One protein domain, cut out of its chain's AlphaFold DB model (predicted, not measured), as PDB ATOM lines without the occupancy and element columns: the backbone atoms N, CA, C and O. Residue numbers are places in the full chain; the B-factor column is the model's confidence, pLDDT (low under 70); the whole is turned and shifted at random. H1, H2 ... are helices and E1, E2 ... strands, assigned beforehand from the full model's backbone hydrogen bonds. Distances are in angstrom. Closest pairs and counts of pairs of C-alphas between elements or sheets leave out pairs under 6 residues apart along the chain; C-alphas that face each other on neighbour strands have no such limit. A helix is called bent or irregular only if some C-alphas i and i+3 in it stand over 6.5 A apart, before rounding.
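AT A GLANCE: This is residues 47 to 199 of the 199 residues of an uncharacterized protein of Myxococcus sp. AM010 (UniProt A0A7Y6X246). What does the model look like? A hairpin of two helices, H1 and H2, forms the middle, with the strand hairpin of E3 and E4 packed on it; beyond E4 comes the short helix H3, which covers a small sheet of E5, E7 and E6 at one end. E1 and E2 form a separate two-stranded ribbon, and a long loop, residues 84 to 114, joins the two helices. What is it made of? The 153 printed residues hold three named helices and seven named strands, in the order E1 H1 H2 E2 E3 E4 E5 H3 E6 E7; the class is mixed, with under half of the residues in named elements, and the three sheets are antiparallel. The whole is compact, with a radius of gyration of the C-alphas of 15.4 A and spans of 44 by 37 by 28 A.

HOW THE PARTS SIT: What pairs with the first strand? E1, residues 65 to 70, is the antiparallel neighbour of E2, residues 131 to 136, with N 68 and O 133 within hydrogen-bond range at 2.9 A. How do the first two helices stand? H1, residues 72 to 83, and H2, residues 115 to 126, form a helical hairpin: they touch, closest at the C-alphas of Gly 73 and Ala 121, 3.8 A apart, and run opposite ways at a shallow tilt of 31 degrees. What comes next? E3, residues 148 to 153, and E4, residues 156 to 161, form an antiparallel hairpin, with N 151 and O 158 at 2.8 A; the closest C-alphas of H1 and E3 are those of Met 76 and Ala 148, 5.1 A apart. How does the printed part end? E5, residues 173 to 175, H3, residues 176 to 183, and E6, residues 188 to 191, form a split strand-helix-strand unit, two strands of one sheet joined through a helix, with E7, residues 195 to 198, between them in the sheet as the antiparallel neighbour of each, and its crossover is right-handed; N 174 and O 196 are within hydrogen-bond range at 2.8 A, N 197 and O 190 at 3.0 A. H3 is on this sheet at a height of 7.6 A, over E7 and along the strands, at 13 degrees to E7 on the local plane, while its closest C-alpha to E4 is Met 181, 5.4 A from that of Phe 160. Every O i to N i+4 pair is within hydrogen-bond range in H2, 7 of 8 in H1 and 3 of 4 in H3, which is irregular, with C-alphas 180 and 183 7.4 A apart.

IN THESE COORDINATES: Where do the elements begin and end? E1 begins at C-alpha 65 (17.360, 33.502, -24.878), and E7 ends at C-alpha 198 (24.554, 44.867, -46.111). How long are the longer ones? From first to last C-alpha H1 is 17.6 A, E2 16.6 A, H2 and E4 16.4 A, E1 14.9 A and E3 14.8 A.

THE WHOLE: How far does it reach, and is it whole? The two C-alphas farthest apart, those of Thr 62 and Thr 109, are 48.0 A apart, and the printed part has no cut. Which links are long, and where is confidence low? The links H1 to H2, E2 to E3 and E4 to E5 are long; pLDDT is under 70 in residues 47 to 64, 66, 91 to 96, 136 to 146 and 188 to 191.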
ATOM      1  N   ASN A  47      25.602  19.476 -29.957       44.84
ATOM      2  CA  ASN A  47      25.237  20.651 -29.153       44.84
ATOM      3  C   ASN A  47      25.843  21.987 -29.637       44.84
ATOM      4  O   ASN A  47      26.208  22.812 -28.800       44.84
ATOM      5  N   CYS A  48      25.983  22.233 -30.946       49.50
ATOM      6  CA  CYS A  48      26.476  23.530 -31.446       49.50
ATOM      7  C   CYS A  48      27.924  23.861 -30.999       49.50
ATOM      8  O   CYS A  48      28.278  25.028 -30.840       49.50
ATOM      9  N   SER A  49      28.773  22.859 -30.755       48.28
ATOM     10  CA  SER A  49      30.136  23.043 -30.224       48.28
ATOM     11  C   SER A  49      31.227  22.804 -31.277       48.28
ATOM     12  O   SER A  49      31.983  21.835 -31.245       48.28
ATOM     13  N   GLY A  50      31.305  23.719 -32.242       46.59
ATOM     14  CA  GLY A  50      31.974  23.468 -33.513       46.59
ATOM     15  C   GLY A  50      33.040  24.480 -33.895       46.59
ATOM     16  O   GLY A  50      32.776  25.684 -33.829       46.59
ATOM     17  N   PRO A  51      34.236  24.046 -34.325       47.72
ATOM     18  CA  PRO A  51      35.322  24.961 -34.657       47.72
ATOM     19  C   PRO A  51      35.279  25.488 -36.113       47.72
ATOM     20  O   PRO A  51      34.833  24.761 -37.003       47.72
ATOM     21  N   PRO A  52      35.847  26.685 -36.396       43.44
ATOM     22  CA  PRO A  52      36.109  27.802 -35.490       43.44
ATOM     23  C   PRO A  52      35.124  28.950 -35.774       43.44
ATOM     24  O   PRO A  52      35.178  29.571 -36.832       43.44
ATOM     25  N   GLY A  53      34.257  29.286 -34.817       42.91
ATOM     26  CA  GLY A  53      33.600  30.599 -34.824       42.91
ATOM     27  C   GLY A  53      32.102  30.616 -34.564       42.91
ATOM     28  O   GLY A  53      31.580  31.682 -34.256       42.91
ATOM     29  N   GLY A  54      31.408  29.482 -34.636       51.06
ATOM     30  CA  GLY A  54      29.992  29.416 -34.290       51.06
ATOM     31  C   GLY A  54      29.813  29.437 -32.778       51.06
ATOM     32  O   GLY A  54      29.759  28.388 -32.145       51.06
ATOM     33  N   PHE A  55      29.782  30.628 -32.184       60.97
ATOM     34  CA  PHE A  55      29.573  30.787 -30.750       60.97
ATOM     35  C   PHE A  55      28.112  31.119 -30.473       60.97
ATOM     36  O   PHE A  55      27.625  32.187 -30.849       60.97
ATOM     37  N   CYS A  56      27.433  30.216 -29.772       66.12
ATOM     38  CA  CYS A  56      26.260  30.563 -28.992       66.12
ATOM     39  C   CYS A  56      26.737  30.950 -27.594       66.12
ATOM     40  O   CYS A  56      27.245  30.114 -26.848       66.12
ATOM     41  N   THR A  57      26.624  32.226 -27.234       60.66
ATOM     42  CA  THR A  57      26.796  32.622 -25.841       60.66
ATOM     43  C   THR A  57      25.452  32.460 -25.147       60.66
ATOM     44  O   THR A  57      24.449  33.075 -25.525       60.66
ATOM     45  N   ASN A  58      25.430  31.615 -24.113       56.28
ATOM     46  CA  ASN A  58      24.346  31.613 -23.140       56.28
ATOM     47  C   ASN A  58      24.366  32.982 -22.473       56.28
ATOM     48  O   ASN A  58      25.141  33.231 -21.551       56.28
ATOM     49  N   SER A  59      23.555  33.906 -22.980       47.34
ATOM     50  CA  SER A  59      23.288  35.129 -22.256       47.34
ATOM     51  C   SER A  59      22.422  34.710 -21.079       47.34
ATOM     52  O   SER A  59      21.215  34.541 -21.209       47.34
ATOM     53  N   THR A  60      23.036  34.517 -19.913       43.50
ATOM     54  CA  THR A  60      22.370  34.270 -18.623       43.50
ATOM     55  C   THR A  60      21.573  35.492 -18.140       43.50
ATOM     56  O   THR A  60      21.396  35.719 -16.947       43.50
ATOM     57  N   THR A  61      21.047  36.289 -19.070       46.03
ATOM     58  CA  THR A  61      20.103  37.369 -18.819       46.03
ATOM     59  C   THR A  61      18.681  36.808 -18.902       46.03
ATOM     60  O   THR A  61      17.974  36.914 -19.893       46.03
ATOM     61  N   THR A  62      18.290  36.112 -17.835       49.28
ATOM     62  CA  THR A  62      16.940  36.114 -17.230       49.28
ATOM     63  C   THR A  62      15.681  35.894 -18.104       49.28
ATOM     64  O   THR A  62      14.586  36.189 -17.633       49.28
ATOM     65  N   ALA A  63      15.758  35.348 -19.326       62.12
ATOM     66  CA  ALA A  63      14.558  35.149 -20.162       62.12
ATOM     67  C   ALA A  63      14.590  33.959 -21.151       62.12
ATOM     68  O   ALA A  63      13.745  33.902 -22.047       62.12
ATOM     69  N   GLY A  64      15.529  33.013 -21.014       68.19
ATOM     70  CA  GLY A  64      15.597  31.831 -21.892       68.19
ATOM     71  C   GLY A  64      15.941  32.171 -23.346       68.19
ATOM     72  O   GLY A  64      15.360  31.600 -24.268       68.19
ATOM     73  N   TRP A  65      16.830  33.148 -23.560       71.31
ATOM     74  CA  TRP A  65      17.360  33.502 -24.878       71.31
ATOM     75  C   TRP A  65      18.846  33.162 -24.973       71.31
ATOM     76  O   TRP A  65      19.621  33.446 -24.061       71.31
ATOM     77  N   VAL A  66      19.249  32.626 -26.118       68.81
ATOM     78  CA  VAL A  66      20.635  32.328 -26.478       68.81
ATOM     79  C   VAL A  66      21.009  33.191 -27.678       68.81
ATOM     80  O   VAL A  66      20.251  33.284 -28.642       68.81
ATOM     81  N   SER A  67      22.161  33.858 -27.625       75.31
ATOM     82  CA  SER A  67      22.666  34.641 -28.755       75.31
ATOM     83  C   SER A  67      23.673  33.804 -29.526       75.31
ATOM     84  O   SER A  67      24.729  33.488 -28.983       75.31
ATOM     85  N   CYS A  68      23.389  33.499 -30.788       76.19
ATOM     86  CA  CYS A  68      24.275  32.721 -31.651       76.19
ATOM     87  C   CYS A  68      24.790  33.555 -32.820       76.19
ATOM     88  O   CYS A  68      24.110  34.461 -33.304       76.19
ATOM     89  N   LEU A  69      26.002  33.251 -33.275       80.88
ATOM     90  CA  LEU A  69      26.504  33.722 -34.561       80.88
ATOM     91  C   LEU A  69      25.920  32.864 -35.675       80.88
ATOM     92  O   LEU A  69      26.004  31.650 -35.581       80.88
ATOM     93  N   VAL A  70      25.383  33.503 -36.711       83.56
ATOM     94  CA  VAL A  70      24.693  32.887 -37.848       83.56
ATOM     95  C   VAL A  70      25.447  33.207 -39.140       83.56
ATOM     96  O   VAL A  70      25.924  34.334 -39.312       83.56
ATOM     97  N   THR A  71      25.529  32.239 -40.059       89.50
ATOM     98  CA  THR A  71      25.947  32.455 -41.456       89.50
ATOM     99  C   THR A  71      24.828  32.116 -42.429       89.50
ATOM    100  O   THR A  71      23.770  31.596 -42.062       89.50
ATOM    101  N   VAL A  72      25.059  32.411 -43.707       91.25
ATOM    102  CA  VAL A  72      24.205  31.895 -44.778       91.25
ATOM    103  C   VAL A  72      24.372  30.380 -44.873       91.25
ATOM    104  O   VAL A  72      23.381  29.649 -44.836       91.25
ATOM    105  N   GLY A  73      25.618  29.897 -44.878       89.88
ATOM    106  CA  GLY A  73      25.910  28.465 -44.980       89.88
ATOM    107  C   GLY A  73      25.321  27.628 -43.856       89.88
ATOM    108  O   GLY A  73      24.884  26.509 -44.086       89.88
ATOM    109  N   SER A  74      25.229  28.164 -42.645       84.50
ATOM    110  CA  SER A  74      24.643  27.420 -41.539       84.50
ATOM    111  C   SER A  74      23.131  27.289 -41.631       84.50
ATOM    112  O   SER A  74      22.576  26.266 -41.257       84.50
ATOM    113  N   GLN A  75      22.455  28.309 -42.158       87.50
ATOM    114  CA  GLN A  75      21.019  28.245 -42.420       87.50
ATOM    115  C   GLN A  75      20.689  27.269 -43.557       87.50
ATOM    116  O   GLN A  75      19.628  26.636 -43.546       87.50
ATOM    117  N   MET A  76      21.608  27.122 -44.517       87.81
ATOM    118  CA  MET A  76      21.578  26.049 -45.511       87.81
ATOM    119  C   MET A  76      21.734  24.698 -44.821       87.81
ATOM    120  O   MET A  76      20.795  23.908 -44.835       87.81
ATOM    121  N   HIS A  77      22.844  24.511 -44.106       84.75
ATOM    122  CA  HIS A  77      23.197  23.253 -43.453       84.75
ATOM    123  C   HIS A  77      22.102  22.734 -42.520       84.75
ATOM    124  O   HIS A  77      21.737  21.565 -42.599       84.75
ATOM    125  N   ASP A  78      21.500  23.600 -41.701       79.31
ATOM    126  CA  ASP A  78      20.385  23.224 -40.826       79.31
ATOM    127  C   ASP A  78      19.188  22.691 -41.632       79.31
ATOM    128  O   ASP A  78      18.550  21.710 -41.242       79.31
ATOM    129  N   THR A  79      18.906  23.295 -42.794       79.56
ATOM    130  CA  THR A  79      17.864  22.823 -43.715       79.56
ATOM    131  C   THR A  79      18.179  21.417 -44.235       79.56
ATOM    132  O   THR A  79      17.279  20.574 -44.282       79.56
ATOM    133  N   CYS A  80      19.440  21.131 -44.571       80.56
ATOM    134  CA  CYS A  80      19.861  19.785 -44.950       80.56
ATOM    135  C   CYS A  80      19.815  18.800 -43.780       80.56
ATOM    136  O   CYS A  80      19.278  17.708 -43.953       80.56
ATOM    137  N   CYS A  81      20.289  19.165 -42.587       78.31
ATOM    138  CA  CYS A  81      20.279  18.282 -41.419       78.31
ATOM    139  C   CYS A  81      18.868  17.884 -40.987       78.31
ATOM    140  O   CYS A  81      18.660  16.748 -40.567       78.31
ATOM    141  N   MET A  82      17.878  18.768 -41.136       77.12
ATOM    142  CA  MET A  82      16.478  18.402 -40.898       77.12
ATOM    143  C   MET A  82      15.976  17.330 -41.876       77.12
ATOM    144  O   MET A  82      15.136  16.512 -41.512       77.12
ATOM    145  N   GLN A  83      16.483  17.319 -43.112       78.38
ATOM    146  CA  GLN A  83      16.121  16.326 -44.125       78.38
ATOM    147  C   GLN A  83      16.962  15.044 -44.024       78.38
ATOM    148  O   GLN A  83      16.455  13.954 -44.285       78.38
ATOM    149  N   TYR A  84      18.228  15.169 -43.627       78.25
ATOM    150  CA  TYR A  84      19.196  14.083 -43.504       78.25
ATOM    151  C   TYR A  84      19.899  14.146 -42.139       78.25
ATOM    152  O   TYR A  84      21.075  14.510 -42.067       78.25
ATOM    153  N   PRO A  85      19.226  13.737 -41.047       75.12
ATOM    154  CA  PRO A  85      19.774  13.832 -39.691       75.12
ATOM    155  C   PRO A  85      21.027  12.983 -39.457       75.12
ATOM    156  O   PRO A  85      21.703  13.150 -38.457       75.12
ATOM    157  N   GLY A  86      21.337  12.045 -40.354       72.38
ATOM    158  CA  GLY A  86      22.573  11.263 -40.329       72.38
ATOM    159  C   GLY A  86      23.625  11.742 -41.328       72.38
ATOM    160  O   GLY A  86      24.570  11.002 -41.566       72.38
ATOM    161  N   GLY A  87      23.439  12.898 -41.972       75.19
ATOM    162  CA  GLY A  87      24.369  13.465 -42.950       75.19
ATOM    163  C   GLY A  87      25.678  13.958 -42.325       75.19
ATOM    164  O   GLY A  87      25.805  14.068 -41.105       75.19
ATOM    165  N   GLU A  88      26.665  14.268 -43.174       78.44
ATOM    166  CA  GLU A  88      27.934  14.869 -42.727       78.44
ATOM    167  C   GLU A  88      27.664  16.085 -41.838       78.44
ATOM    168  O   GLU A  88      26.859  16.940 -42.200       78.44
ATOM    169  N   SER A  89      28.342  16.160 -40.693       74.81
ATOM    170  CA  SER A  89      28.242  17.278 -39.745       74.81
ATOM    171  C   SER A  89      26.853  17.496 -39.118       74.81
ATOM    172  O   SER A  89      26.665  18.470 -38.392       74.81
ATOM    173  N   CYS A  90      25.905  16.574 -39.326       71.94
ATOM    174  CA  CYS A  90      24.592  16.528 -38.668       71.94
ATOM    175  C   CYS A  90      24.545  15.483 -37.534       71.94
ATOM    176  O   CYS A  90      23.504  14.890 -37.304       71.94
ATOM    177  N   ASN A  91      25.665  15.207 -36.852       67.12
ATOM    178  CA  ASN A  91      25.898  14.007 -36.014       67.12
ATOM    179  C   ASN A  91      26.117  12.698 -36.803       67.12
ATOM    180  O   ASN A  91      26.132  11.612 -36.221       67.12
ATOM    181  N   GLY A  92      26.298  12.776 -38.125       62.19
ATOM    182  CA  GLY A  92      26.510  11.608 -38.975       62.19
ATOM    183  C   GLY A  92      27.855  10.907 -38.758       62.19
ATOM    184  O   GLY A  92      28.908  11.536 -38.666       62.19
ATOM    185  N   SER A  93      27.804   9.575 -38.739       63.78
ATOM    186  CA  SER A  93      28.957   8.669 -38.837       63.78
ATOM    187  C   SER A  93      29.656   8.799 -40.206       63.78
ATOM    188  O   SER A  93      29.012   9.179 -41.179       63.78
ATOM    189  N   PRO A  94      30.922   8.379 -40.385       61.41
ATOM    190  CA  PRO A  94      31.508   8.174 -41.715       61.41
ATOM    191  C   PRO A  94      30.747   7.151 -42.593       61.41
ATOM    192  O   PRO A  94      31.031   7.040 -43.786       61.41
ATOM    193  N   THR A  95      29.742   6.454 -42.066       62.62
ATOM    194  CA  THR A  95      28.755   5.668 -42.834       62.62
ATOM    195  C   THR A  95      27.493   6.456 -43.218       62.62
ATOM    196  O   THR A  95      26.539   5.872 -43.726       62.62
ATOM    197  N   ALA A  96      27.477   7.767 -42.969       68.50
ATOM    198  CA  ALA A  96      26.399   8.698 -43.285       68.50
ATOM    199  C   ALA A  96      25.915   8.578 -44.731       68.50
ATOM    200  O   ALA A  96      26.698   8.304 -45.643       68.50
ATOM    201  N   GLN A  97      24.625   8.861 -44.918       78.88
ATOM    202  CA  GLN A  97      23.934   8.779 -46.198       78.88
ATOM    203  C   GLN A  97      24.679   9.553 -47.295       78.88
ATOM    204  O   GLN A  97      25.038  10.727 -47.141       78.88
ATOM    205  N   PHE A  98      24.900   8.870 -48.417       85.94
ATOM    206  CA  PHE A  98      25.412   9.481 -49.634       85.94
ATOM    207  C   PHE A  98      24.256  10.054 -50.453       85.94
ATOM    208  O   PHE A  98      23.175   9.471 -50.530       85.94
ATOM    209  N   CYS A  99      24.510  11.192 -51.083       87.44
ATOM    210  CA  CYS A  99      23.587  11.895 -51.958       87.44
ATOM    211  C   CYS A  99      24.282  12.232 -53.283       87.44
ATOM    212  O   CYS A  99      25.497  12.089 -53.431       87.44
ATOM    213  N   THR A 100      23.515  12.715 -54.256       89.56
ATOM    214  CA  THR A 100      24.076  13.335 -55.459       89.56
ATOM    215  C   THR A 100      24.615  14.726 -55.103       89.56
ATOM    216  O   THR A 100      23.893  15.488 -54.456       89.56
ATOM    217  N   PRO A 101      25.853  15.083 -55.498       89.19
ATOM    218  CA  PRO A 101      26.356  16.437 -55.290       89.19
ATOM    219  C   PRO A 101      25.494  17.457 -56.049       89.19
ATOM    220  O   PRO A 101      24.975  17.130 -57.122       89.19
ATOM    221  N   PRO A 102      25.351  18.700 -55.552       88.06
ATOM    222  CA  PRO A 102      24.635  19.737 -56.284       88.06
ATOM    223  C   PRO A 102      25.234  19.916 -57.684       88.06
ATOM    224  O   PRO A 102      26.458  19.978 -57.847       88.06
ATOM    225  N   ALA A 103      24.387  19.981 -58.709       87.38
ATOM    226  CA  ALA A 103      24.855  20.085 -60.087       87.38
ATOM    227  C   ALA A 103      25.768  21.311 -60.263       87.38
ATOM    228  O   ALA A 103      25.449  22.400 -59.793       87.38
ATOM    229  N   ASN A 104      26.897  21.133 -60.954       88.69
ATOM    230  CA  ASN A 104      27.896  22.179 -61.210       88.69
ATOM    231  C   ASN A 104      28.570  22.765 -59.956       88.69
ATOM    232  O   ASN A 104      29.094  23.863 -60.043       88.69
ATOM    233  N   SER A 105      28.570  22.090 -58.803       84.81
ATOM    234  CA  SER A 105      29.152  22.629 -57.554       84.81
ATOM    235  C   SER A 105      30.630  22.285 -57.308       84.81
ATOM    236  O   SER A 105      31.169  22.589 -56.249       84.81
ATOM    237  N   GLY A 106      31.285  21.582 -58.237       88.00
ATOM    238  CA  GLY A 106      32.661  21.095 -58.064       88.00
ATOM    239  C   GLY A 106      32.813  19.911 -57.095       88.00
ATOM    240  O   GLY A 106      33.881  19.305 -57.048       88.00
ATOM    241  N   TYR A 107      31.760  19.531 -56.364       88.06
ATOM    242  CA  TYR A 107      31.756  18.358 -55.490       88.06
ATOM    243  C   TYR A 107      31.623  17.052 -56.289       88.06
ATOM    244  O   TYR A 107      30.793  16.943 -57.193       88.06
ATOM    245  N   GLY A 108      32.436  16.050 -55.938       87.75
ATOM    246  CA  GLY A 108      32.471  14.736 -56.592       87.75
ATOM    247  C   GLY A 108      31.827  13.616 -55.770       87.75
ATOM    248  O   GLY A 108      31.551  13.768 -54.581       87.75
ATOM    249  N   THR A 109      31.602  12.468 -56.410       86.31
ATOM    250  CA  THR A 109      31.123  11.244 -55.751       86.31
ATOM    251  C   THR A 109      32.284  10.439 -55.144       86.31
ATOM    252  O   THR A 109      33.312  10.309 -55.811       86.31
ATOM    253  N   PRO A 110      32.126   9.830 -53.952       86.12
ATOM    254  CA  PRO A 110      30.912   9.812 -53.134       86.12
ATOM    255  C   PRO A 110      30.693  11.139 -52.387       86.12
ATOM    256  O   PRO A 110      31.595  11.654 -51.733       86.12
ATOM    257  N   TYR A 111      29.476  11.679 -52.473       85.69
ATOM    258  CA  TYR A 111      29.104  12.945 -51.840       85.69
ATOM    259  C   TYR A 111      28.200  12.688 -50.638       85.69
ATOM    260  O   TYR A 111      27.218  11.955 -50.743       85.69
ATOM    261  N   ARG A 112      28.514  13.288 -49.489       87.56
ATOM    262  CA  ARG A 112      27.665  13.208 -48.293       87.56
ATOM    263  C   ARG A 112      26.661  14.351 -48.288       87.56
ATOM    264  O   ARG A 112      27.033  15.483 -48.579       87.56
ATOM    265  N   CYS A 113      25.420  14.056 -47.906       83.56
ATOM    266  CA  CYS A 113      24.260  14.912 -48.175       83.56
ATOM    267  C   CYS A 113      24.405  16.392 -47.790       83.56
ATOM    268  O   CYS A 113      23.964  17.232 -48.565       83.56
ATOM    269  N   CYS A 114      25.064  16.723 -46.676       84.12
ATOM    270  CA  CYS A 114      25.161  18.106 -46.188       84.12
ATOM    271  C   CYS A 114      26.564  18.726 -46.318       84.12
ATOM    272  O   CYS A 114      26.823  19.809 -45.802       84.12
ATOM    273  N   LYS A 115      27.496  18.073 -47.034       86.06
ATOM    274  CA  LYS A 115      28.913  18.483 -47.065       86.06
ATOM    275  C   LYS A 115      29.142  19.874 -47.659       86.06
ATOM    276  O   LYS A 115      29.978  20.616 -47.155       86.06
ATOM    277  N   ALA A 116      28.454  20.218 -48.747       88.62
ATOM    278  CA  ALA A 116      28.726  21.489 -49.420       88.62
ATOM    279  C   ALA A 116      28.204  22.693 -48.631       88.62
ATOM    280  O   ALA A 116      28.860  23.724 -48.558       88.62
ATOM    281  N   GLU A 117      27.036  22.543 -48.012       87.31
ATOM    282  CA  GLU A 117      26.434  23.571 -47.163       87.31
ATOM    283  C   GLU A 117      27.256  23.762 -45.886       87.31
ATOM    284  O   GLU A 117      27.501  24.890 -45.460       87.31
ATOM    285  N   TRP A 118      27.784  22.663 -45.342       84.62
ATOM    286  CA  TRP A 118      28.750  22.698 -44.256       84.62
ATOM    287  C   TRP A 118      30.025  23.474 -44.599       84.62
ATOM    288  O   TRP A 118      30.441  24.354 -43.846       84.62
ATOM    289  N   ASP A 119      30.650  23.171 -45.739       85.88
ATOM    290  CA  ASP A 119      31.861  23.872 -46.174       85.88
ATOM    291  C   ASP A 119      31.609  25.360 -46.380       85.88
ATOM    292  O   ASP A 119      32.461  26.183 -46.042       85.88
ATOM    293  N   HIS A 120      30.422  25.704 -46.882       87.94
ATOM    294  CA  HIS A 120      29.974  27.086 -46.988       87.94
ATOM    295  C   HIS A 120      29.908  27.759 -45.619       87.94
ATOM    296  O   HIS A 120      30.468  28.835 -45.425       87.94
ATOM    297  N   ALA A 121      29.288  27.094 -44.638       85.31
ATOM    298  CA  ALA A 121      29.156  27.605 -43.278       85.31
ATOM    299  C   ALA A 121      30.521  27.865 -42.622       85.31
ATOM    300  O   ALA A 121      30.746  28.937 -42.055       85.31
ATOM    301  N   VAL A 122      31.440  26.900 -42.734       82.50
ATOM    302  CA  VAL A 122      32.806  27.003 -42.200       82.50
ATOM    303  C   VAL A 122      33.595  28.095 -42.923       82.50
ATOM    304  O   VAL A 122      34.294  28.877 -42.276       82.50
ATOM    305  N   GLY A 123      33.462  28.186 -44.247       85.69
ATOM    306  CA  GLY A 123      34.094  29.225 -45.057       85.69
ATOM    307  C   GLY A 123      33.631  30.630 -44.674       85.69
ATOM    308  O   GLY A 123      34.462  31.519 -44.496       85.69
ATOM    309  N   ASP A 124      32.326  30.825 -44.478       88.69
ATOM    310  CA  ASP A 124      31.758  32.098 -44.030       88.69
ATOM    311  C   ASP A 124      32.242  32.480 -42.629       88.69
ATOM    312  O   ASP A 124      32.649  33.622 -42.400       88.69
ATOM    313  N   MET A 125      32.259  31.521 -41.702       84.69
ATOM    314  CA  MET A 125      32.791  31.715 -40.353       84.69
ATOM    315  C   MET A 125      34.250  32.168 -40.376       84.69
ATOM    316  O   MET A 125      34.582  33.220 -39.820       84.69
ATOM    317  N   ALA A 126      35.112  31.421 -41.070       83.31
ATOM    318  CA  ALA A 126      36.537  31.722 -41.179       83.31
ATOM    319  C   ALA A 126      36.797  33.065 -41.878       83.31
ATOM    320  O   ALA A 126      37.718  33.797 -41.512       83.31
ATOM    321  N   ALA A 127      35.959  33.421 -42.854       88.25
ATOM    322  CA  ALA A 127      36.019  34.699 -43.543       88.25
ATOM    323  C   ALA A 127      35.403  35.854 -42.742       88.25
ATOM    324  O   ALA A 127      35.436  36.981 -43.224       88.25
ATOM    325  N   GLY A 128      34.840  35.625 -41.550       87.62
ATOM    326  CA  GLY A 128      34.180  36.653 -40.745       87.62
ATOM    327  C   GLY A 128      32.927  37.231 -41.411       87.62
ATOM    328  O   GLY A 128      32.741  38.452 -41.405       87.62
ATOM    329  N   ARG A 129      32.127  36.375 -42.057       91.25
ATOM    330  CA  ARG A 129      30.862  36.690 -42.734       91.25
ATOM    331  C   ARG A 129      29.683  36.181 -41.913       91.25
ATOM    332  O   ARG A 129      29.057  35.175 -42.231       91.25
ATOM    333  N   TYR A 130      29.418  36.858 -40.804       90.00
ATOM    334  CA  TYR A 130      28.409  36.420 -39.852       90.00
ATOM    335  C   TYR A 130      27.758  37.574 -39.116       90.00
ATOM    336  O   TYR A 130      28.244  38.708 -39.117       90.00
ATOM    337  N   TRP A 131      26.653  37.274 -38.448       90.38
ATOM    338  CA  TRP A 131      25.975  38.210 -37.565       90.38
ATOM    339  C   TRP A 131      25.353  37.475 -36.384       90.38
ATOM    340  O   TRP A 131      25.097  36.279 -36.444       90.38
ATOM    341  N   SER A 132      25.119  38.196 -35.291       84.81
ATOM    342  CA  SER A 132      24.457  37.633 -34.116       84.81
ATOM    343  C   SER A 132      22.938  37.645 -34.281       84.81
ATOM    344  O   SER A 132      22.379  38.640 -34.754       84.81
ATOM    345  N   TRP A 133      22.281  36.584 -33.820       82.06
ATOM    346  CA  TRP A 133      20.832  36.488 -33.703       82.06
ATOM    347  C   TRP A 133      20.431  35.844 -32.374       82.06
ATOM    348  O   TRP A 133      21.117  34.954 -31.870       82.06
ATOM    349  N   GLY A 134      19.327  36.320 -31.798       76.88
ATOM    350  CA  GLY A 134      18.762  35.772 -30.571       76.88
ATOM    351  C   GLY A 134      17.776  34.651 -30.877       76.88
ATOM    352  O   GLY A 134      16.822  34.851 -31.626       76.88
ATOM    353  N   PHE A 135      17.974  33.499 -30.253       73.62
ATOM    354  CA  PHE A 135      17.064  32.362 -30.280       73.62
ATOM    355  C   PHE A 135      16.448  32.176 -28.908       73.62
ATOM    356  O   PHE A 135      17.135  32.287 -27.896       73.62
ATOM    357  N   LYS A 136      15.153  31.880 -28.858       67.31
ATOM    358  CA  LYS A 136      14.519  31.483 -27.607       67.31
ATOM    359  C   LYS A 136      14.769  29.990 -27.410       67.31
ATOM    360  O   LYS A 136      14.452  29.197 -28.291       67.31
ATOM    361  N   GLU A 137      15.310  29.628 -26.252       59.00
ATOM    362  CA  GLU A 137      15.770  28.282 -25.890       59.00
ATOM    363  C   GLU A 137      14.679  27.215 -26.066       59.00
ATOM    364  O   GLU A 137      14.980  26.063 -26.316       59.00
ATOM    365  N   SER A 138      13.397  27.587 -26.025       54.62
ATOM    366  CA  SER A 138      12.280  26.646 -26.150       54.62
ATOM    367  C   SER A 138      11.731  26.454 -27.574       54.62
ATOM    368  O   SER A 138      10.658  25.867 -27.719       54.62
ATOM    369  N   VAL A 139      12.354  27.006 -28.622       51.16
ATOM    370  CA  VAL A 139      11.790  26.922 -29.981       51.16
ATOM    371  C   VAL A 139      12.302  25.673 -30.681       51.16
ATOM    372  O   VAL A 139      13.356  25.671 -31.311       51.16
ATOM    373  N   VAL A 140      11.503  24.611 -30.610       52.41
ATOM    374  CA  VAL A 140      11.606  23.514 -31.571       52.41
ATOM    375  C   VAL A 140      11.220  24.068 -32.936       52.41
ATOM    376  O   VAL A 140      10.075  24.484 -33.126       52.41
ATOM    377  N   ALA A 141      12.164  24.117 -33.878       54.75
ATOM    378  CA  ALA A 141      11.838  24.455 -35.257       54.75
ATOM    379  C   ALA A 141      10.755  23.476 -35.758       54.75
ATOM    380  O   ALA A 141      10.952  22.260 -35.676       54.75
ATOM    381  N   PRO A 142       9.590  23.964 -36.220       49.97
ATOM    382  CA  PRO A 142       8.518  23.081 -36.652       49.97
ATOM    383  C   PRO A 142       8.950  22.263 -37.881       49.97
ATOM    384  O   PRO A 142       9.780  22.726 -38.670       49.97
ATOM    385  N   PRO A 143       8.371  21.070 -38.104       47.53
ATOM    386  CA  PRO A 143       8.595  20.310 -39.330       47.53
ATOM    387  C   PRO A 143       8.357  21.176 -40.576       47.53
ATOM    388  O   PRO A 143       7.345  21.868 -40.676       47.53
ATOM    389  N   GLY A 144       9.294  21.154 -41.525       49.88
ATOM    390  CA  GLY A 144       9.225  21.979 -42.739       49.88
ATOM    391  C   GLY A 144       9.766  23.402 -42.584       49.88
ATOM    392  O   GLY A 144       9.749  24.166 -43.552       49.88
ATOM    393  N   TYR A 145      10.294  23.761 -41.411       62.03
ATOM    394  CA  TYR A 145      11.120  24.951 -41.268       62.03
ATOM    395  C   TYR A 145      12.302  24.848 -42.244       62.03
ATOM    396  O   TYR A 145      13.082  23.906 -42.198       62.03
ATOM    397  N   ARG A 146      12.400  25.782 -43.189       62.75
ATOM    398  CA  ARG A 146      13.550  25.917 -44.087       62.75
ATOM    399  C   ARG A 146      14.038  27.338 -43.992       62.75
ATOM    400  O   ARG A 146      13.260  28.258 -44.245       62.75
ATOM    401  N   MET A 147      15.308  27.513 -43.665       76.19
ATOM    402  CA  MET A 147      15.927  28.835 -43.648       76.19
ATOM    403  C   MET A 147      16.574  29.170 -44.988       76.19
ATOM    404  O   MET A 147      16.922  30.320 -45.210       76.19
ATOM    405  N   ALA A 148      16.725  28.208 -45.897       85.06
ATOM    406  CA  ALA A 148      17.393  28.434 -47.167       85.06
ATOM    407  C   ALA A 148      16.943  27.433 -48.237       85.06
ATOM    408  O   ALA A 148      16.615  26.285 -47.938       85.06
ATOM    409  N   ASN A 149      16.970  27.866 -49.497       86.19
ATOM    410  CA  ASN A 149      16.905  26.983 -50.657       86.19
ATOM    411  C   ASN A 149      18.265  26.972 -51.350       86.19
ATOM    412  O   ASN A 149      18.674  27.993 -51.909       86.19
ATOM    413  N   THR A 150      18.941  25.827 -51.313       86.38
ATOM    414  CA  THR A 150      20.266  25.631 -51.909       86.38
ATOM    415  C   THR A 150      20.241  25.927 -53.405       86.38
ATOM    416  O   THR A 150      19.348  25.503 -54.139       86.38
ATOM    417  N   ALA A 151      21.241  26.669 -53.855       87.44
ATOM    418  CA  ALA A 151      21.471  27.042 -55.235       87.44
ATOM    419  C   ALA A 151      22.964  26.897 -55.558       87.44
ATOM    420  O   ALA A 151      23.807  26.767 -54.671       87.44
ATOM    421  N   VAL A 152      23.300  26.906 -56.845       87.25
ATOM    422  CA  VAL A 152      24.690  26.864 -57.309       87.25
ATOM    423  C   VAL A 152      24.917  28.025 -58.257       87.25
ATOM    424  O   VAL A 152      24.143  28.232 -59.191       87.25
ATOM    425  N   ARG A 153      25.989  28.782 -58.030       85.00
ATOM    426  CA  ARG A 153      26.372  29.915 -58.868       85.00
ATOM    427  C   ARG A 153      27.872  29.907 -59.095       85.00
ATOM    428  O   ARG A 153      28.643  29.847 -58.148       85.00
ATOM    429  N   ASN A 154      28.279  29.961 -60.362       85.75
ATOM    430  CA  ASN A 154      29.688  29.966 -60.773       85.75
ATOM    431  C   ASN A 154      30.522  28.834 -60.146       85.75
ATOM    432  O   ASN A 154      31.650  29.060 -59.721       85.75
ATOM    433  N   GLY A 155      29.973  27.622 -60.054       84.19
ATOM    434  CA  GLY A 155      30.711  26.503 -59.467       84.19
ATOM    435  C   GLY A 155      30.548  26.337 -57.958       84.19
ATOM    436  O   GLY A 155      31.044  25.362 -57.410       84.19
ATOM    437  N   GLN A 156      29.899  27.277 -57.272       85.50
ATOM    438  CA  GLN A 156      29.907  27.361 -55.814       85.50
ATOM    439  C   GLN A 156      28.491  27.287 -55.248       85.50
ATOM    440  O   GLN A 156      27.538  27.799 -55.841       85.50
ATOM    441  N   VAL A 157      28.355  26.617 -54.106       89.62
ATOM    442  CA  VAL A 157      27.078  26.458 -53.405       89.62
ATOM    443  C   VAL A 157      26.726  27.767 -52.696       89.62
ATOM    444  O   VAL A 157      27.580  28.404 -52.102       89.62
ATOM    445  N   THR A 158      25.479  28.201 -52.839       91.38
ATOM    446  CA  THR A 158      24.876  29.422 -52.273       91.38
ATOM    447  C   THR A 158      23.414  29.105 -51.937       91.38
ATOM    448  O   THR A 158      22.979  27.959 -52.086       91.38
ATOM    449  N   ALA A 159      22.609  30.082 -51.527       90.00
ATOM    450  CA  ALA A 159      21.180  29.868 -51.345       90.00
ATOM    451  C   ALA A 159      20.325  31.111 -51.560       90.00
ATOM    452  O   ALA A 159      20.795  32.239 -51.453       90.00
ATOM    453  N   PHE A 160      19.032  30.882 -51.780       92.19
ATOM    454  CA  PHE A 160      17.995  31.897 -51.619       92.19
ATOM    455  C   PHE A 160      17.423  31.851 -50.196       92.19
ATOM    456  O   PHE A 160      17.110  30.754 -49.714       92.19
ATOM    457  N   PRO A 161      17.214  33.005 -49.541       92.44
ATOM    458  CA  PRO A 161      16.476  33.044 -48.294       92.44
ATOM    459  C   PRO A 161      14.990  32.740 -48.543       92.44
ATOM    460  O   PRO A 161      14.401  33.158 -49.541       92.44
ATOM    461  N   THR A 162      14.373  32.026 -47.613       89.75
ATOM    462  CA  THR A 162      12.925  31.854 -47.498       89.75
ATOM    463  C   THR A 162      12.319  32.994 -46.664       89.75
ATOM    464  O   THR A 162      13.015  33.883 -46.172       89.75
ATOM    465  N   ALA A 163      11.000  32.959 -46.453       87.31
ATOM    466  CA  ALA A 163      10.329  33.877 -45.528       87.31
ATOM    467  C   ALA A 163      10.770  33.704 -44.059       87.31
ATOM    468  O   ALA A 163      10.607  34.622 -43.263       87.31
ATOM    469  N   ASN A 164      11.334  32.542 -43.713       83.69
ATOM    470  CA  ASN A 164      11.759  32.200 -42.355       83.69
ATOM    471  C   ASN A 164      13.259  32.422 -42.123       83.69
ATOM    472  O   ASN A 164      13.741  32.176 -41.018       83.69
ATOM    473  N   SER A 165      14.001  32.839 -43.153       88.25
ATOM    474  CA  SER A 165      15.430  33.108 -43.041       88.25
ATOM    475  C   SER A 165      15.710  34.241 -42.078       88.25
ATOM    476  O   SER A 165      15.089  35.306 -42.123       88.25
ATOM    477  N   ILE A 166      16.757  34.053 -41.297       88.31
ATOM    478  CA  ILE A 166      17.367  35.124 -40.540       88.31
ATOM    479  C   ILE A 166      18.267  35.865 -41.519       88.31
ATOM    480  O   ILE A 166      19.251  35.322 -42.018       88.31
ATOM    481  N   LYS A 167      17.909  37.102 -41.847       92.00
ATOM    482  CA  LYS A 167      18.695  37.922 -42.770       92.00
ATOM    483  C   LYS A 167      19.773  38.704 -42.032       92.00
ATOM    484  O   LYS A 167      19.596  39.109 -40.884       92.00
ATOM    485  N   ALA A 168      20.874  38.949 -42.727       92.62
ATOM    486  CA  ALA A 168      21.984  39.731 -42.222       92.62
ATOM    487  C   ALA A 168      21.575  41.193 -41.997       92.62
ATOM    488  O   ALA A 168      20.905  41.810 -42.835       92.62
ATOM    489  N   LYS A 169      21.999  41.749 -40.860       92.38
ATOM    490  CA  LYS A 169      21.765  43.153 -40.500       92.38
ATOM    491  C   LYS A 169      22.685  44.100 -41.276       92.38
ATOM    492  O   LYS A 169      23.675  43.683 -41.873       92.38
ATOM    493  N   SER A 170      22.374  45.393 -41.224       93.50
ATOM    494  CA  SER A 170      23.258  46.445 -41.737       93.50
ATOM    495  C   SER A 170      24.659  46.355 -41.114       93.50
ATOM    496  O   SER A 170      24.806  46.031 -39.932       93.50
ATOM    497  N   GLY A 171      25.691  46.604 -41.916       92.62
ATOM    498  CA  GLY A 171      27.102  46.463 -41.561       92.62
ATOM    499  C   GLY A 171      27.641  45.032 -41.630       92.62
ATOM    500  O   GLY A 171      28.848  44.836 -41.504       92.62
ATOM    501  N   THR A 172      26.795  44.019 -41.847       93.31
ATOM    502  CA  THR A 172      27.262  42.638 -41.984       93.31
ATOM    503  C   THR A 172      27.893  42.412 -43.349       93.31
ATOM    504  O   THR A 172      27.296  42.692 -44.388       93.31
ATOM    505  N   ARG A 173      29.101  41.851 -43.333       94.69
ATOM    506  CA  ARG A 173      29.782  41.358 -44.523       94.69
ATOM    507  C   ARG A 173      29.235  39.984 -44.900       94.69
ATOM    508  O   ARG A 173      29.191  39.096 -44.057       94.69
ATOM    509  N   LEU A 174      28.875  39.813 -46.162       93.81
ATOM    510  CA  LEU A 174      28.447  38.552 -46.755       93.81
ATOM    511  C   LEU A 174      29.298  38.228 -47.974       93.81
ATOM    512  O   LEU A 174      29.889  39.114 -48.599       93.81
ATOM    513  N   TRP A 175      29.311  36.955 -48.348       93.56
ATOM    514  CA  TRP A 175      29.800  36.571 -49.656       93.56
ATOM    515  C   TRP A 175      28.901  37.188 -50.729       93.56
ATOM    516  O   TRP A 175      27.676  37.233 -50.588       93.56
ATOM    517  N   ARG A 176      29.502  37.718 -51.796       91.31
ATOM    518  CA  ARG A 176      28.769  38.527 -52.773       91.31
ATOM    519  C   ARG A 176      27.581  37.787 -53.412       91.31
ATOM    520  O   ARG A 176      26.507  38.384 -53.450       91.31
ATOM    521  N   PRO A 177      27.707  36.531 -53.882       91.94
ATOM    522  CA  PRO A 177      26.565  35.757 -54.358       91.94
ATOM    523  C   PRO A 177      25.433  35.656 -53.342       91.94
ATOM    524  O   PRO A 177      24.300  35.904 -53.726       91.94
ATOM    525  N   ASP A 178      25.709  35.411 -52.061       93.56
ATOM    526  CA  ASP A 178      24.648  35.353 -51.049       93.56
ATOM    527  C   ASP A 178      23.961  36.715 -50.875       93.56
ATOM    528  O   ASP A 178      22.735  36.815 -50.858       93.56
ATOM    529  N   ALA A 179      24.729  37.805 -50.827       92.81
ATOM    530  CA  ALA A 179      24.141  39.140 -50.789       92.81
ATOM    531  C   ALA A 179      23.214  39.375 -51.997       92.81
ATOM    532  O   ALA A 179      22.065  39.777 -51.809       92.81
ATOM    533  N   GLU A 180      23.676  39.045 -53.211       90.25
ATOM    534  CA  GLU A 180      22.923  39.127 -54.476       90.25
ATOM    535  C   GLU A 180      21.647  38.273 -54.493       90.25
ATOM    536  O   GLU A 180      20.696  38.615 -55.192       90.25
ATOM    537  N   MET A 181      21.588  37.219 -53.679       91.50
ATOM    538  CA  MET A 181      20.420  36.343 -53.535       91.50
ATOM    539  C   MET A 181      19.421  36.854 -52.484       91.50
ATOM    540  O   MET A 181      18.389  36.228 -52.253       91.50
ATOM    541  N   GLY A 182      19.679  38.014 -51.869       92.81
ATOM    542  CA  GLY A 182      18.729  38.714 -51.000       92.81
ATOM    543  C   GLY A 182      18.889  38.436 -49.505       92.81
ATOM    544  O   GLY A 182      17.939  38.655 -48.742       92.81
ATOM    545  N   TRP A 183      20.067  37.966 -49.079       93.75
ATOM    546  CA  TRP A 183      20.376  37.664 -47.676       93.75
ATOM    547  C   TRP A 183      20.575  38.897 -46.782       93.75
ATOM    548  O   TRP A 183      20.533  38.771 -45.560       93.75
ATOM    549  N   CYS A 184      20.721  40.094 -47.353       94.38
ATOM    550  CA  CYS A 184      20.687  41.347 -46.595       94.38
ATOM    551  C   CYS A 184      19.243  41.748 -46.253       94.38
ATOM    552  O   CYS A 184      18.397  41.827 -47.146       94.38
ATOM    553  N   ALA A 185      18.960  42.058 -44.983       92.31
ATOM    554  CA  ALA A 185      17.608  42.384 -44.511       92.31
ATOM    555  C   ALA A 185      16.993  43.606 -45.220       92.31
ATOM    556  O   ALA A 185      15.815  43.592 -45.569       92.31
ATOM    557  N   ASN A 186      17.815  44.616 -45.495       86.69
ATOM    558  CA  ASN A 186      17.419  45.896 -46.092       86.69
ATOM    559  C   ASN A 186      17.860  46.034 -47.570       86.69
ATOM    560  O   ASN A 186      17.764  47.112 -48.157       86.69
ATOM    561  N   GLY A 187      18.344  44.950 -48.190       79.69
ATOM    562  CA  GLY A 187      18.965  44.973 -49.520       79.69
ATOM    563  C   GLY A 187      20.483  45.244 -49.505       79.69
ATOM    564  O   GLY A 187      21.099  45.422 -48.459       79.69
ATOM    565  N   ILE A 188      21.113  45.201 -50.684       69.88
ATOM    566  CA  ILE A 188      22.582  45.234 -50.867       69.88
ATOM    567  C   ILE A 188      23.020  46.641 -51.253       69.88
ATOM    568  O   ILE A 188      22.526  47.107 -52.278       69.88
ATOM    569  N   ARG A 189      23.983  47.285 -50.567       65.88
ATOM    570  CA  ARG A 189      24.593  48.535 -51.080       65.88
ATOM    571  C   ARG A 189      26.053  48.791 -50.657       65.88
ATOM    572  O   ARG A 189      26.413  49.902 -50.293       65.88
ATOM    573  N   SER A 190      26.944  47.819 -50.807       67.19
ATOM    574  CA  SER A 190      28.333  48.091 -51.236       67.19
ATOM    575  C   SER A 190      29.003  46.784 -51.660       67.19
ATOM    576  O   SER A 190      29.109  45.852 -50.870       67.19
ATOM    577  N   ALA A 191      29.386  46.681 -52.935       65.88
ATOM    578  CA  ALA A 191      29.961  45.464 -53.504       65.88
ATOM    579  C   ALA A 191      31.472  45.630 -53.697       65.88
ATOM    580  O   ALA A 191      31.914  46.461 -54.490       65.88
ATOM    581  N   GLY A 192      32.254  44.819 -52.986       72.81
ATOM    582  CA  GLY A 192      33.613  44.472 -53.385       72.81
ATOM    583  C   GLY A 192      33.600  43.366 -54.447       72.81
ATOM    584  O   GLY A 192      32.546  42.901 -54.890       72.81
ATOM    585  N   LEU A 193      34.783  42.924 -54.880       79.62
ATOM    586  CA  LEU A 193      34.891  41.854 -55.882       79.62
ATOM    587  C   LEU A 193      34.375  40.507 -55.349       79.62
ATOM    588  O   LEU A 193      33.677  39.800 -56.072       79.62
ATOM    589  N   THR A 194      34.678  40.182 -54.090       86.19
ATOM    590  CA  THR A 194      34.353  38.897 -53.444       86.19
ATOM    591  C   THR A 194      33.257  38.998 -52.386       86.19
ATOM    592  O   THR A 194      32.438  38.087 -52.272       86.19
ATOM    593  N   ASP A 195      33.223  40.103 -51.645       91.44
ATOM    594  CA  ASP A 195      32.309  40.319 -50.523       91.44
ATOM    595  C   ASP A 195      31.409  41.530 -50.772       91.44
ATOM    596  O   ASP A 195      31.767  42.459 -51.499       91.44
ATOM    597  N   ALA A 196      30.253  41.534 -50.121       92.81
ATOM    598  CA  ALA A 196      29.359  42.678 -50.051       92.81
ATOM    599  C   ALA A 196      29.051  43.019 -48.589       92.81
ATOM    600  O   ALA A 196      29.061  42.138 -47.731       92.81
ATOM    601  N   ILE A 197      28.762  44.289 -48.306       93.50
ATOM    602  CA  ILE A 197      28.266  44.725 -46.997       93.50
ATOM    603  C   ILE A 197      26.779  45.067 -47.133       93.50
ATOM    604  O   ILE A 197      26.362  45.772 -48.059       93.50
ATOM    605  N   CYS A 198      25.967  44.524 -46.228       93.19
ATOM    606  CA  CYS A 198      24.554  44.867 -46.111       93.19
ATOM    607  C   CYS A 198      24.402  46.287 -45.549       93.19
ATOM    608  O   CYS A 198      25.095  46.627 -44.594       93.19
ATOM    609  N   ASN A 199      23.483  47.092 -46.087       87.12
ATOM    610  CA  ASN A 199      23.224  48.465 -45.617       87.12
ATOM    611  C   ASN A 199      21.839  48.590 -45.011       87.12
ATOM    612  O   ASN A 199      20.925  47.944 -45.549       87.12
TER     613      ASN A 199